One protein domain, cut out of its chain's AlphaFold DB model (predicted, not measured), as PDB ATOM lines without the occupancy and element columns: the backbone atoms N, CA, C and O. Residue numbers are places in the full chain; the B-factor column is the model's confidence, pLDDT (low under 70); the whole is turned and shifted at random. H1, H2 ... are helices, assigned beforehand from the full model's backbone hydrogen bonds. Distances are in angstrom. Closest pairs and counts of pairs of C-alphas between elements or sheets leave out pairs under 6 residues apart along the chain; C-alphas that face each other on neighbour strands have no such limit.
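Overview. This is residues 125 to 167 and 186 to 235 of the 263 residues of the protein "ARAD1C14124p" of Blastobotrys adeninivorans (UniProt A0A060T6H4). H2, H3 and H4 form a small bundle, and short H1 sits steeply at the end where H2 and H3 begin. The 93 printed residues, with four named helices, H1 to H4, and no named strand, are all helix in class and compact; radius of gyration of the C-alphas 13.1 A, spans 38 by 23 by 23 A.

Along the chain. H1, residues 138 to 144, 10.0 A, begins at C-alpha (-66.370, 60.854, 333.526). H2 is residues 150 to 161, 19.0 A; H3, 188 to 198, 15.2 A; H4, 206 to 222, 24.5 A, ending at C-alpha (-52.658, 67.450, 324.654).

Arrangement. H2 touches H4 with residues 156 to 161 alone; closest C-alphas Pro 160 and Ile 207, 4.5 A. H3 and H4 form a hairpin; closest C-alphas Tyr 197 and Ile 207, 6.8 A. H1 touches H2; closest C-alphas Ala 142 and Ser 154, 4.8 A. H1 and H4 are apart. Within hydrogen-bond range are every O i to N i+4 pair in H1 and H3, 10 of 13 in H4, and 1 of 8 in H2, beside 7 of 9 O i to N i+3.

Size, cuts and confidence. Residues 168 to 185 are cut out, a 16.5 A gap between C-alphas 167 and 186. Residues 126 to 133, 149 and 167 have pLDDT under 70.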
ATOM      1  N   ASN A 125     -68.395  59.702 327.145       70.94
ATOM      2  CA  ASN A 125     -68.935  59.505 325.802       70.94
ATOM      3  C   ASN A 125     -68.836  58.018 325.419       70.94
ATOM      4  O   ASN A 125     -67.788  57.392 325.581       70.94
ATOM      5  N   VAL A 126     -69.914  57.479 324.847       53.66
ATOM      6  CA  VAL A 126     -69.970  56.126 324.264       53.66
ATOM      7  C   VAL A 126     -69.809  56.203 322.741       53.66
ATOM      8  O   VAL A 126     -70.413  55.431 322.001       53.66
ATOM      9  N   ASP A 127     -69.032  57.165 322.234       45.44
ATOM     10  CA  ASP A 127     -68.719  57.181 320.807       45.44
ATOM     11  C   ASP A 127     -67.916  55.913 320.492       45.44
ATOM     12  O   ASP A 127     -66.856  55.664 321.072       45.44
ATOM     13  N   HIS A 128     -68.466  55.092 319.591       38.38
ATOM     14  CA  HIS A 128     -68.123  53.687 319.320       38.38
ATOM     15  C   HIS A 128     -66.641  53.371 319.008       38.38
ATOM     16  O   HIS A 128     -66.301  52.199 318.852       38.38
ATOM     17  N   ALA A 129     -65.755  54.367 318.935       42.72
ATOM     18  CA  ALA A 129     -64.315  54.189 318.737       42.72
ATOM     19  C   ALA A 129     -63.486  54.252 320.038       42.72
ATOM     20  O   ALA A 129     -62.391  53.695 320.073       42.72
ATOM     21  N   THR A 130     -63.985  54.892 321.104       44.97
ATOM     22  CA  THR A 130     -63.269  55.073 322.386       44.97
ATOM     23  C   THR A 130     -64.249  55.155 323.560       44.97
ATOM     24  O   THR A 130     -64.193  56.088 324.361       44.97
ATOM     25  N   ALA A 131     -65.193  54.215 323.645       45.72
ATOM     26  CA  ALA A 131     -66.048  54.108 324.821       45.72
ATOM     27  C   ALA A 131     -65.171  53.923 326.069       45.72
ATOM     28  O   ALA A 131     -64.312  53.036 326.098       45.72
ATOM     29  N   SER A 132     -65.390  54.749 327.093       55.31
ATOM     30  CA  SER A 132     -64.801  54.505 328.405       55.31
ATOM     31  C   SER A 132     -65.321  53.166 328.912       55.31
ATOM     32  O   SER A 132     -66.504  53.013 329.205       55.31
ATOM     33  N   THR A 133     -64.456  52.156 328.982       64.81
ATOM     34  CA  THR A 133     -64.827  50.830 329.503       64.81
ATOM     35  C   THR A 133     -64.909  50.814 331.030       64.81
ATOM     36  O   THR A 133     -65.084  49.748 331.615       64.81
ATOM     37  N   VAL A 134     -64.691  51.965 331.678       82.06
ATOM     38  CA  VAL A 134     -64.548  52.083 333.130       82.06
ATOM     39  C   VAL A 134     -65.901  52.302 333.793       82.06
ATOM     40  O   VAL A 134     -66.215  51.585 334.728       82.06
ATOM     41  N   GLY A 135     -66.718  53.243 333.325       86.31
ATOM     42  CA  GLY A 135     -67.973  53.597 333.985       86.31
ATOM     43  C   GLY A 135     -68.835  54.528 333.142       86.31
ATOM     44  O   GLY A 135     -68.431  54.953 332.059       86.31
ATOM     45  N   GLU A 136     -70.033  54.838 333.630       91.38
ATOM     46  CA  GLU A 136     -70.987  55.690 332.920       91.38
ATOM     47  C   GLU A 136     -70.616  57.178 333.029       91.38
ATOM     48  O   GLU A 136     -70.938  57.980 332.146       91.38
ATOM     49  N   TYR A 137     -69.929  57.560 334.108       95.25
ATOM     50  CA  TYR A 137     -69.557  58.942 334.399       95.25
ATOM     51  C   TYR A 137     -68.067  59.195 334.168       95.25
ATOM     52  O   TYR A 137     -67.210  58.389 334.534       95.25
ATOM     53  N   CYS A 138     -67.746  60.385 333.665       95.19
ATOM     54  CA  CYS A 138     -66.370  60.854 333.526       95.19
ATOM     55  C   CYS A 138     -65.617  60.895 334.858       95.19
ATOM     56  O   CYS A 138     -64.397  60.745 334.887       95.19
ATOM     57  N   TYR A 139     -66.331  61.076 335.970       96.25
ATOM     58  CA  TYR A 139     -65.716  61.051 337.289       96.25
ATOM     59  C   TYR A 139     -65.200  59.656 337.667       96.25
ATOM     60  O   TYR A 139     -64.123  59.521 338.246       96.25
ATOM     61  N   SER A 140     -65.911  58.603 337.266       94.38
ATOM     62  CA  SER A 140     -65.462  57.224 337.459       94.38
ATOM     63  C   SER A 140     -64.246  56.892 336.602       94.38
ATOM     64  O   SER A 140     -63.337  56.216 337.078       94.38
ATOM     65  N   GLU A 141     -64.180  57.396 335.367       91.00
ATOM     66  CA  GLU A 141     -62.979  57.275 334.529       91.00
ATOM     67  C   GLU A 141     -61.770  57.953 335.179       91.00
ATOM     68  O   GLU A 141     -60.687  57.362 335.246       91.00
ATOM     69  N   ALA A 142     -61.971  59.156 335.724       92.38
ATOM     70  CA  ALA A 142     -60.931  59.879 336.438       92.38
ATOM     71  C   ALA A 142     -60.435  59.101 337.667       92.38
ATOM     72  O   ALA A 142     -59.242  59.067 337.923       92.38
ATOM     73  N   LEU A 143     -61.308  58.421 338.411       92.38
ATOM     74  CA  LEU A 143     -60.896  57.661 339.600       92.38
ATOM     75  C   LEU A 143     -60.293  56.284 339.295       92.38
ATOM     76  O   LEU A 143     -59.397  55.838 340.013       92.38
ATOM     77  N   PHE A 144     -60.818  55.587 338.287       90.88
ATOM     78  CA  PHE A 144     -60.624  54.140 338.135       90.88
ATOM     79  C   PHE A 144     -60.075  53.713 336.773       90.88
ATOM     80  O   PHE A 144     -59.967  52.512 336.519       90.88
ATOM     81  N   SER A 145     -59.722  54.643 335.878       85.88
ATOM     82  CA  SER A 145     -59.011  54.248 334.661       85.88
ATOM     83  C   SER A 145     -57.663  53.609 335.008       85.88
ATOM     84  O   SER A 145     -56.965  54.025 335.928       85.88
ATOM     85  N   ASN A 146     -57.254  52.601 334.234       75.06
ATOM     86  CA  ASN A 146     -55.961  51.924 334.411       75.06
ATOM     87  C   ASN A 146     -54.771  52.765 333.901       75.06
ATOM     88  O   ASN A 146     -53.718  52.225 333.563       75.06
ATOM     89  N   SER A 147     -54.952  54.081 333.785       73.00
ATOM     90  CA  SER A 147     -53.939  55.015 333.311       73.00
ATOM     91  C   SER A 147     -53.121  55.547 334.488       73.00
ATOM     92  O   SER A 147     -53.643  55.765 335.580       73.00
ATOM     93  N   SER A 148     -51.837  55.826 334.267       70.94
ATOM     94  CA  SER A 148     -51.019  56.539 335.260       70.94
ATOM     95  C   SER A 148     -51.509  57.973 335.514       70.94
ATOM     96  O   SER A 148     -51.071  58.598 336.475       70.94
ATOM     97  N   SER A 149     -52.401  58.492 334.661       69.06
ATOM     98  CA  SER A 149     -53.029  59.810 334.766       69.06
ATOM     99  C   SER A 149     -54.268  59.848 335.667       69.06
ATOM    100  O   SER A 149     -54.646  60.935 336.089       69.06
ATOM    101  N   ALA A 150     -54.881  58.705 336.008       70.56
ATOM    102  CA  ALA A 150     -56.150  58.650 336.747       70.56
ATOM    103  C   ALA A 150     -56.112  59.456 338.060       70.56
ATOM    104  O   ALA A 150     -56.929  60.344 338.308       70.56
ATOM    105  N   SER A 151     -55.076  59.249 338.878       72.94
ATOM    106  CA  SER A 151     -54.908  60.007 340.122       72.94
ATOM    107  C   SER A 151     -54.881  61.521 339.891       72.94
ATOM    108  O   SER A 151     -55.430  62.249 340.713       72.94
ATOM    109  N   TYR A 152     -54.325  61.994 338.773       84.75
ATOM    110  CA  TYR A 152     -54.288  63.411 338.401       84.75
ATOM    111  C   TYR A 152     -55.617  63.904 337.825       84.75
ATOM    112  O   TYR A 152     -56.051  64.996 338.178       84.75
ATOM    113  N   ASP A 153     -56.294  63.102 337.003       90.00
ATOM    114  CA  ASP A 153     -57.596  63.449 336.422       90.00
ATOM    115  C   ASP A 153     -58.639  63.700 337.517       90.00
ATOM    116  O   ASP A 153     -59.436  64.636 337.433       90.00
ATOM    117  N   SER A 154     -58.586  62.925 338.605       91.38
ATOM    118  CA  SER A 154     -59.483  63.114 339.748       91.38
ATOM    119  C   SER A 154     -59.315  64.474 340.452       91.38
ATOM    120  O   SER A 154     -60.298  65.003 340.975       91.38
ATOM    121  N   PHE A 155     -58.127  65.101 340.400       91.56
ATOM    122  CA  PHE A 155     -57.910  66.446 340.964       91.56
ATOM    123  C   PHE A 155     -58.706  67.528 340.236       91.56
ATOM    124  O   PHE A 155     -59.040  68.542 340.848       91.56
ATOM    125  N   LEU A 156     -59.062  67.323 338.963       94.25
ATOM    126  CA  LEU A 156     -59.876  68.289 338.223       94.25
ATOM    127  C   LEU A 156     -61.252  68.502 338.876       94.25
ATOM    128  O   LEU A 156     -61.833  69.579 338.768       94.25
ATOM    129  N   TYR A 157     -61.767  67.516 339.608       96.75
ATOM    130  CA  TYR A 157     -63.048  67.619 340.312       96.75
ATOM    131  C   TYR A 157     -62.961  68.424 341.617       96.75
ATOM    132  O   TYR A 157     -63.991  68.758 342.195       96.75
ATOM    133  N   LEU A 158     -61.750  68.779 342.058       95.69
ATOM    134  CA  LEU A 158     -61.519  69.620 343.233       95.69
ATOM    135  C   LEU A 158     -61.324  71.105 342.880       95.69
ATOM    136  O   LEU A 158     -61.410  71.952 343.768       95.69
ATOM    137  N   LEU A 159     -61.126  71.436 341.595       95.44
ATOM    138  CA  LEU A 159     -60.973  72.822 341.129       95.44
ATOM    139  C   LEU A 159     -62.134  73.727 341.569       95.44
ATOM    140  O   LEU A 159     -61.863  74.810 342.101       95.44
ATOM    141  N   PRO A 160     -63.413  73.316 341.440       95.75
ATOM    142  CA  PRO A 160     -64.519  74.178 341.841       95.75
ATOM    143  C   PRO A 160     -64.634  74.364 343.357       95.75
ATOM    144  O   PRO A 160     -65.333  75.265 343.805       95.75
ATOM    145  N   LEU A 161     -63.931  73.540 344.140       94.94
ATOM    146  CA  LEU A 161     -63.841  73.643 345.596       94.94
ATOM    147  C   LEU A 161     -62.639  74.495 346.049       94.94
ATOM    148  O   LEU A 161     -62.291  74.494 347.228       94.94
ATOM    149  N   GLY A 162     -61.967  75.189 345.122       92.50
ATOM    150  CA  GLY A 162     -60.829  76.067 345.419       92.50
ATOM    151  C   GLY A 162     -59.485  75.356 345.537       92.50
ATOM    152  O   GLY A 162     -58.474  75.995 345.828       92.50
ATOM    153  N   VAL A 163     -59.431  74.050 345.271       91.44
ATOM    154  CA  VAL A 163     -58.170  73.307 345.256       91.44
ATOM    155  C   VAL A 163     -57.529  73.477 343.889       91.44
ATOM    156  O   VAL A 163     -58.015  72.942 342.899       91.44
ATOM    157  N   SER A 164     -56.433  74.226 343.822       88.88
ATOM    158  CA  SER A 164     -55.683  74.393 342.575       88.88
ATOM    159  C   SER A 164     -55.043  73.081 342.127       88.88
ATOM    160  O   SER A 164     -54.555  72.302 342.952       88.88
ATOM    161  N   PHE A 165     -54.979  72.862 340.812       85.12
ATOM    162  CA  PHE A 165     -54.203  71.755 340.268       85.12
ATOM    163  C   PHE A 165     -52.717  71.933 340.627       85.12
ATOM    164  O   PHE A 165     -52.186  73.035 340.448       85.12
ATOM    165  N   PRO A 166     -52.014  70.889 341.104       75.06
ATOM    166  CA  PRO A 166     -50.590  70.985 341.401       75.06
ATOM    167  C   PRO A 166     -49.793  71.165 340.100       75.06
ATOM    168  O   PRO A 166     -49.482  70.192 339.416       75.06
ATOM    169  N   ASN A 167     -49.451  72.401 339.734       65.62
ATOM    170  CA  ASN A 167     -48.519  72.657 338.640       65.62
ATOM    171  C   ASN A 167     -47.084  72.760 339.185       65.62
ATOM    172  O   ASN A 167     -46.791  73.439 340.165       65.62
ATOM    173  N   CYS A 186     -55.484  63.190 328.010       88.06
ATOM    174  CA  CYS A 186     -56.134  63.899 326.904       88.06
ATOM    175  C   CYS A 186     -57.513  63.300 326.564       88.06
ATOM    176  O   CYS A 186     -57.910  63.257 325.400       88.06
ATOM    177  N   SER A 187     -58.219  62.769 327.569       86.75
ATOM    178  CA  SER A 187     -59.507  62.100 327.394       86.75
ATOM    179  C   SER A 187     -60.602  63.080 326.967       86.75
ATOM    180  O   SER A 187     -60.567  64.281 327.258       86.75
ATOM    181  N   SER A 188     -61.633  62.552 326.305       88.88
ATOM    182  CA  SER A 188     -62.848  63.318 326.006       88.88
ATOM    183  C   SER A 188     -63.523  63.822 327.287       88.88
ATOM    184  O   SER A 188     -64.075  64.922 327.297       88.88
ATOM    185  N   CYS A 189     -63.413  63.063 328.380       93.00
ATOM    186  CA  CYS A 189     -63.887  63.448 329.700       93.00
ATOM    187  C   CYS A 189     -63.174  64.680 330.259       93.00
ATOM    188  O   CYS A 189     -63.848  65.634 330.646       93.00
ATOM    189  N   ASN A 190     -61.840  64.721 330.227       92.19
ATOM    190  CA  ASN A 190     -61.091  65.895 330.675       92.19
ATOM    191  C   ASN A 190     -61.377  67.127 329.813       92.19
ATOM    192  O   ASN A 190     -61.559  68.223 330.349       92.19
ATOM    193  N   LYS A 191     -61.496  66.951 328.489       91.88
ATOM    194  CA  LYS A 191     -61.897  68.035 327.581       91.88
ATOM    195  C   LYS A 191     -63.270  68.597 327.949       91.88
ATOM    196  O   LYS A 191     -63.413  69.804 328.120       91.88
ATOM    197  N   LYS A 192     -64.268  67.724 328.115       93.12
ATOM    198  CA  LYS A 192     -65.644  68.091 328.480       93.12
ATOM    199  C   LYS A 192     -65.706  68.787 329.839       93.12
ATOM    200  O   LYS A 192     -66.393  69.796 329.975       93.12
ATOM    201  N   LEU A 193     -64.973  68.270 330.821       95.50
ATOM    202  CA  LEU A 193     -64.920  68.816 332.172       95.50
ATOM    203  C   LEU A 193     -64.346  70.236 332.192       95.50
ATOM    204  O   LEU A 193     -64.959  71.147 332.740       95.50
ATOM    205  N   LEU A 194     -63.199  70.446 331.547       94.50
ATOM    206  CA  LEU A 194     -62.586  71.770 331.486       94.50
ATOM    207  C   LEU A 194     -63.366  72.745 330.591       94.50
ATOM    208  O   LEU A 194     -63.385  73.936 330.883       94.50
ATOM    209  N   GLN A 195     -64.057  72.286 329.545       95.06
ATOM    210  CA  GLN A 195     -64.998  73.139 328.806       95.06
ATOM    211  C   GLN A 195     -66.173  73.588 329.687       95.06
ATOM    212  O   GLN A 195     -66.564  74.753 329.654       95.06
ATOM    213  N   LEU A 196     -66.708  72.682 330.506       95.94
ATOM    214  CA  LEU A 196     -67.762  72.994 331.468       95.94
ATOM    215  C   LEU A 196     -67.294  74.024 332.506       95.94
ATOM    216  O   LEU A 196     -68.038  74.953 332.803       95.94
ATOM    217  N   TYR A 197     -66.062  73.909 333.007       96.75
ATOM    218  CA  TYR A 197     -65.496  74.902 333.922       96.75
ATOM    219  C   TYR A 197     -65.213  76.244 333.258       96.75
ATOM    220  O   TYR A 197     -65.532  77.271 333.846       96.75
ATOM    221  N   HIS A 198     -64.672  76.251 332.037       96.12
ATOM    222  CA  HIS A 198     -64.448  77.477 331.274       96.12
ATOM    223  C   HIS A 198     -65.718  78.325 331.191       96.12
ATOM    224  O   HIS A 198     -65.709  79.500 331.552       96.12
ATOM    225  N   ASN A 199     -66.828  77.687 330.814       94.56
ATOM    226  CA  ASN A 199     -68.140  78.317 330.670       94.56
ATOM    227  C   ASN A 199     -68.760  78.783 331.997       94.56
ATOM    228  O   ASN A 199     -69.861  79.318 331.986       94.56
ATOM    229  N   HIS A 200     -68.100  78.527 333.125       93.38
ATOM    230  CA  HIS A 200     -68.520  78.972 334.450       93.38
ATOM    231  C   HIS A 200     -67.510  79.935 335.092       93.38
ATOM    232  O   HIS A 200     -67.652  80.314 336.251       93.38
ATOM    233  N   THR A 201     -66.461  80.320 334.355       94.69
ATOM    234  CA  THR A 201     -65.450  81.288 334.818       94.69
ATOM    235  C   THR A 201     -65.855  82.745 334.581       94.69
ATOM    236  O   THR A 201     -65.120  83.654 334.958       94.69
ATOM    237  N   ASP A 202     -67.025  82.962 333.983       92.00
ATOM    238  CA  ASP A 202     -67.674  84.255 333.748       92.00
ATOM    239  C   ASP A 202     -68.407  84.810 334.987       92.00
ATOM    240  O   ASP A 202     -68.946  85.915 334.951       92.00
ATOM    241  N   HIS A 203     -68.395  84.071 336.099       87.31
ATOM    242  CA  HIS A 203     -68.940  84.475 337.393       87.31
ATOM    243  C   HIS A 203     -67.854  84.424 338.476       87.31
ATOM    244  O   HIS A 203     -66.865  83.692 338.364       87.31
ATOM    245  N   ASP A 204     -68.041  85.183 339.559       83.12
ATOM    246  CA  ASP A 204     -67.171  85.087 340.729       83.12
ATOM    247  C   ASP A 204     -67.349  83.737 341.434       83.12
ATOM    248  O   ASP A 204     -68.453  83.330 341.796       83.12
ATOM    249  N   GLY A 205     -66.236  83.047 341.667       86.75
ATOM    250  CA  GLY A 205     -66.215  81.752 342.331       86.75
ATOM    251  C   GLY A 205     -64.843  81.097 342.234       86.75
ATOM    252  O   GLY A 205     -64.011  81.480 341.412       86.75
ATOM    253  N   PHE A 206     -64.620  80.069 343.052       91.88
ATOM    254  CA  PHE A 206     -63.327  79.388 343.150       91.88
ATOM    255  C   PHE A 206     -62.816  78.830 341.821       91.88
ATOM    256  O   PHE A 206     -61.609  78.790 341.597       91.88
ATOM    257  N   ILE A 207     -63.720  78.424 340.925       93.69
ATOM    258  CA  ILE A 207     -63.316  77.886 339.626       93.69
ATOM    259  C   ILE A 207     -62.568  78.919 338.781       93.69
ATOM    260  O   ILE A 207     -61.647  78.558 338.053       93.69
ATOM    261  N   ARG A 208     -62.900  80.209 338.909       93.69
ATOM    262  CA  ARG A 208     -62.215  81.285 338.186       93.69
ATOM    263  C   ARG A 208     -60.747  81.392 338.604       93.69
ATOM    264  O   ARG A 208     -59.893  81.672 337.767       93.69
ATOM    265  N   ASP A 209     -60.450  81.096 339.866       91.75
ATOM    266  CA  ASP A 209     -59.092  81.139 340.413       91.75
ATOM    267  C   ASP A 209     -58.286  79.872 340.086       91.75
ATOM    268  O   ASP A 209     -57.065  79.927 339.924       91.75
ATOM    269  N   THR A 210     -58.951  78.720 339.967       93.19
ATOM    270  CA  THR A 210     -58.290  77.416 339.807       93.19
ATOM    271  C   THR A 210     -58.241  76.911 338.360       93.19
ATOM    272  O   THR A 210     -57.416  76.053 338.048       93.19
ATOM    273  N   TYR A 211     -59.075  77.442 337.458       94.44
ATOM    274  CA  TYR A 211     -59.221  76.949 336.085       94.44
ATOM    275  C   TYR A 211     -57.948  77.077 335.239       94.44
ATOM    276  O   TYR A 211     -57.486  76.095 334.655       94.44
ATOM    277  N   ALA A 212     -57.379  78.284 335.161       91.69
ATOM    278  CA  ALA A 212     -56.345  78.606 334.174       91.69
ATOM    279  C   ALA A 212     -55.074  77.753 334.339       91.69
ATOM    280  O   ALA A 212     -54.451  77.352 333.355       91.69
ATOM    281  N   SER A 213     -54.702  77.425 335.581       87.38
ATOM    282  CA  SER A 213     -53.533  76.588 335.863       87.38
ATOM    283  C   SER A 213     -53.721  75.151 335.370       87.38
ATOM    284  O   SER A 213     -52.799  74.591 334.779       87.38
ATOM    285  N   ALA A 214     -54.912  74.572 335.550       89.31
ATOM    286  CA  ALA A 214     -55.246  73.242 335.050       89.31
ATOM    287  C   ALA A 214     -55.377  73.219 333.517       89.31
ATOM    288  O   ALA A 214     -54.846  72.319 332.863       89.31
ATOM    289  N   ALA A 215     -56.032  74.232 332.938       90.88
ATOM    290  CA  ALA A 215     -56.199  74.366 331.492       90.88
ATOM    291  C   ALA A 215     -54.852  74.475 330.765       90.88
ATOM    292  O   ALA A 215     -54.632  73.781 329.776       90.88
ATOM    293  N   SER A 216     -53.918  75.263 331.305       87.50
ATOM    294  CA  SER A 216     -52.574  75.415 330.738       87.50
ATOM    295  C   SER A 216     -51.780  74.104 330.708       87.50
ATOM    296  O   SER A 216     -51.050  73.864 329.742       87.50
ATOM    297  N   VAL A 217     -51.933  73.238 331.721       85.44
ATOM    298  CA  VAL A 217     -51.287  71.914 331.732       85.44
ATOM    299  C   VAL A 217     -51.810  71.057 330.580       85.44
ATOM    300  O   VAL A 217     -51.003  70.514 329.828       85.44
ATOM    301  N   LEU A 218     -53.135  70.972 330.412       85.06
ATOM    302  CA  LEU A 218     -53.748  70.145 329.369       85.06
ATOM    303  C   LEU A 218     -53.514  70.686 327.957       85.06
ATOM    304  O   LEU A 218     -53.212  69.899 327.067       85.06
ATOM    305  N   ASP A 219     -53.590  71.998 327.744       85.12
ATOM    306  CA  ASP A 219     -53.287  72.606 326.441       85.12
ATOM    307  C   ASP A 219     -51.824  72.347 326.028       85.12
ATOM    308  O   ASP A 219     -51.535  71.946 324.900       85.12
ATOM    309  N   SER A 220     -50.894  72.431 326.989       84.12
ATOM    310  CA  SER A 220     -49.477  72.128 326.748       84.12
ATOM    311  C   SER A 220     -49.218  70.646 326.451       84.12
ATOM    312  O   SER A 220     -48.331  70.331 325.656       84.12
ATOM    313  N   SER A 221     -49.942  69.721 327.095       83.19
ATOM    314  CA  SER A 221     -49.692  68.276 326.968       83.19
ATOM    315  C   SER A 221     -50.504  67.583 325.874       83.19
ATOM    316  O   SER A 221     -50.062  66.562 325.350       83.19
ATOM    317  N   CYS A 222     -51.687  68.101 325.541       86.12
ATOM    318  CA  CYS A 222     -52.658  67.450 324.654       86.12
ATOM    319  C   CYS A 222     -52.789  68.103 323.276       86.12
ATOM    320  O   CYS A 222     -53.548  67.612 322.438       86.12
ATOM    321  N   GLY A 223     -52.016  69.160 323.032       82.81
ATOM    322  CA  GLY A 223     -52.032  69.931 321.799       82.81
ATOM    323  C   GLY A 223     -52.823  71.223 321.951       82.81
ATOM    324  O   GLY A 223     -53.758  71.303 322.746       82.81
ATOM    325  N   ALA A 224     -52.427  72.217 321.155       80.12
ATOM    326  CA  ALA A 224     -53.066  73.523 321.142       80.12
ATOM    327  C   ALA A 224     -54.578  73.403 320.904       80.12
ATOM    328  O   ALA A 224     -55.032  72.566 320.114       80.12
ATOM    329  N   ASP A 225     -55.330  74.261 321.587       83.12
ATOM    330  CA  ASP A 225     -56.788  74.351 321.517       83.12
ATOM    331  C   ASP A 225     -57.503  73.101 322.056       83.12
ATOM    332  O   ASP A 225     -58.671  72.835 321.734       83.12
ATOM    333  N   PHE A 226     -56.833  72.317 322.914       87.31
ATOM    334  CA  PHE A 226     -57.503  71.224 323.616       87.31
ATOM    335  C   PHE A 226     -58.663  71.780 324.453       87.31
ATOM    336  O   PHE A 226     -59.783  71.258 324.377       87.31
ATOM    337  N   VAL A 227     -58.402  72.878 325.174       90.69
ATOM    338  CA  VAL A 227     -59.356  73.696 325.939       90.69
ATOM    339  C   VAL A 227     -58.888  75.159 325.978       90.69
ATOM    340  O   VAL A 227     -57.688  75.400 325.875       90.69
ATOM    341  N   PRO A 228     -59.785  76.145 326.158       91.75
ATOM    342  CA  PRO A 228     -59.373  77.543 326.295       91.75
ATOM    343  C   PRO A 228     -58.426  77.745 327.498       91.75
ATOM    344  O   PRO A 228     -58.761  77.350 328.607       91.75
ATOM    345  N   PRO A 229     -57.251  78.375 327.349       85.81
ATOM    346  CA  PRO A 229     -56.280  78.469 328.446       85.81
ATOM    347  C   PRO A 229     -56.612  79.557 329.484       85.81
ATOM    348  O   PRO A 229     -55.967  79.634 330.530       85.81
ATOM    349  N   SER A 230     -57.591  80.421 329.203       88.69
ATOM    350  CA  SER A 230     -57.945  81.585 330.021       88.69
ATOM    351  C   SER A 230     -59.391  81.544 330.506       88.69
ATOM    352  O   SER A 230     -60.250  80.898 329.909       88.69
ATOM    353  N   VAL A 231     -59.664  82.287 331.577       93.75
ATOM    354  CA  VAL A 231     -61.026  82.535 332.063       93.75
ATOM    355  C   VAL A 231     -61.790  83.477 331.131       93.75
ATOM    356  O   VAL A 231     -61.184  84.263 330.396       93.75
ATOM    357  N   LEU A 232     -63.116  83.401 331.174       94.56
ATOM    358  CA  LEU A 232     -64.003  84.361 330.528       94.56
ATOM    359  C   LEU A 232     -63.975  85.717 331.263       94.56
ATOM    360  O   LEU A 232     -63.645  85.772 332.452       94.56
ATOM    361  N   PRO A 233     -64.304  86.828 330.578       92.69
ATOM    362  CA  PRO A 233     -64.617  88.085 331.249       92.69
ATOM    363  C   PRO A 233     -65.772  87.897 332.239       92.69
ATOM    364  O   PRO A 233     -66.660  87.084 331.998       92.69
ATOM    365  N   LEU A 234     -65.774  88.669 333.329       89.56
ATOM    366  CA  LEU A 234     -66.896  88.669 334.265       89.56
ATOM    367  C   LEU A 234     -68.151  89.223 333.581       89.56
ATOM    368  O   LEU A 234     -68.104  90.279 332.944       89.56
ATOM    369  N   ASN A 235     -69.273  88.527 333.743       80.75
ATOM    370  CA  ASN A 235     -70.571  89.010 333.301       80.75
ATOM    371  C   ASN A 235     -71.110  90.020 334.325       80.75
ATOM    372  O   ASN A 235     -71.618  89.640 335.379       80.75
TER     373      ASN A 235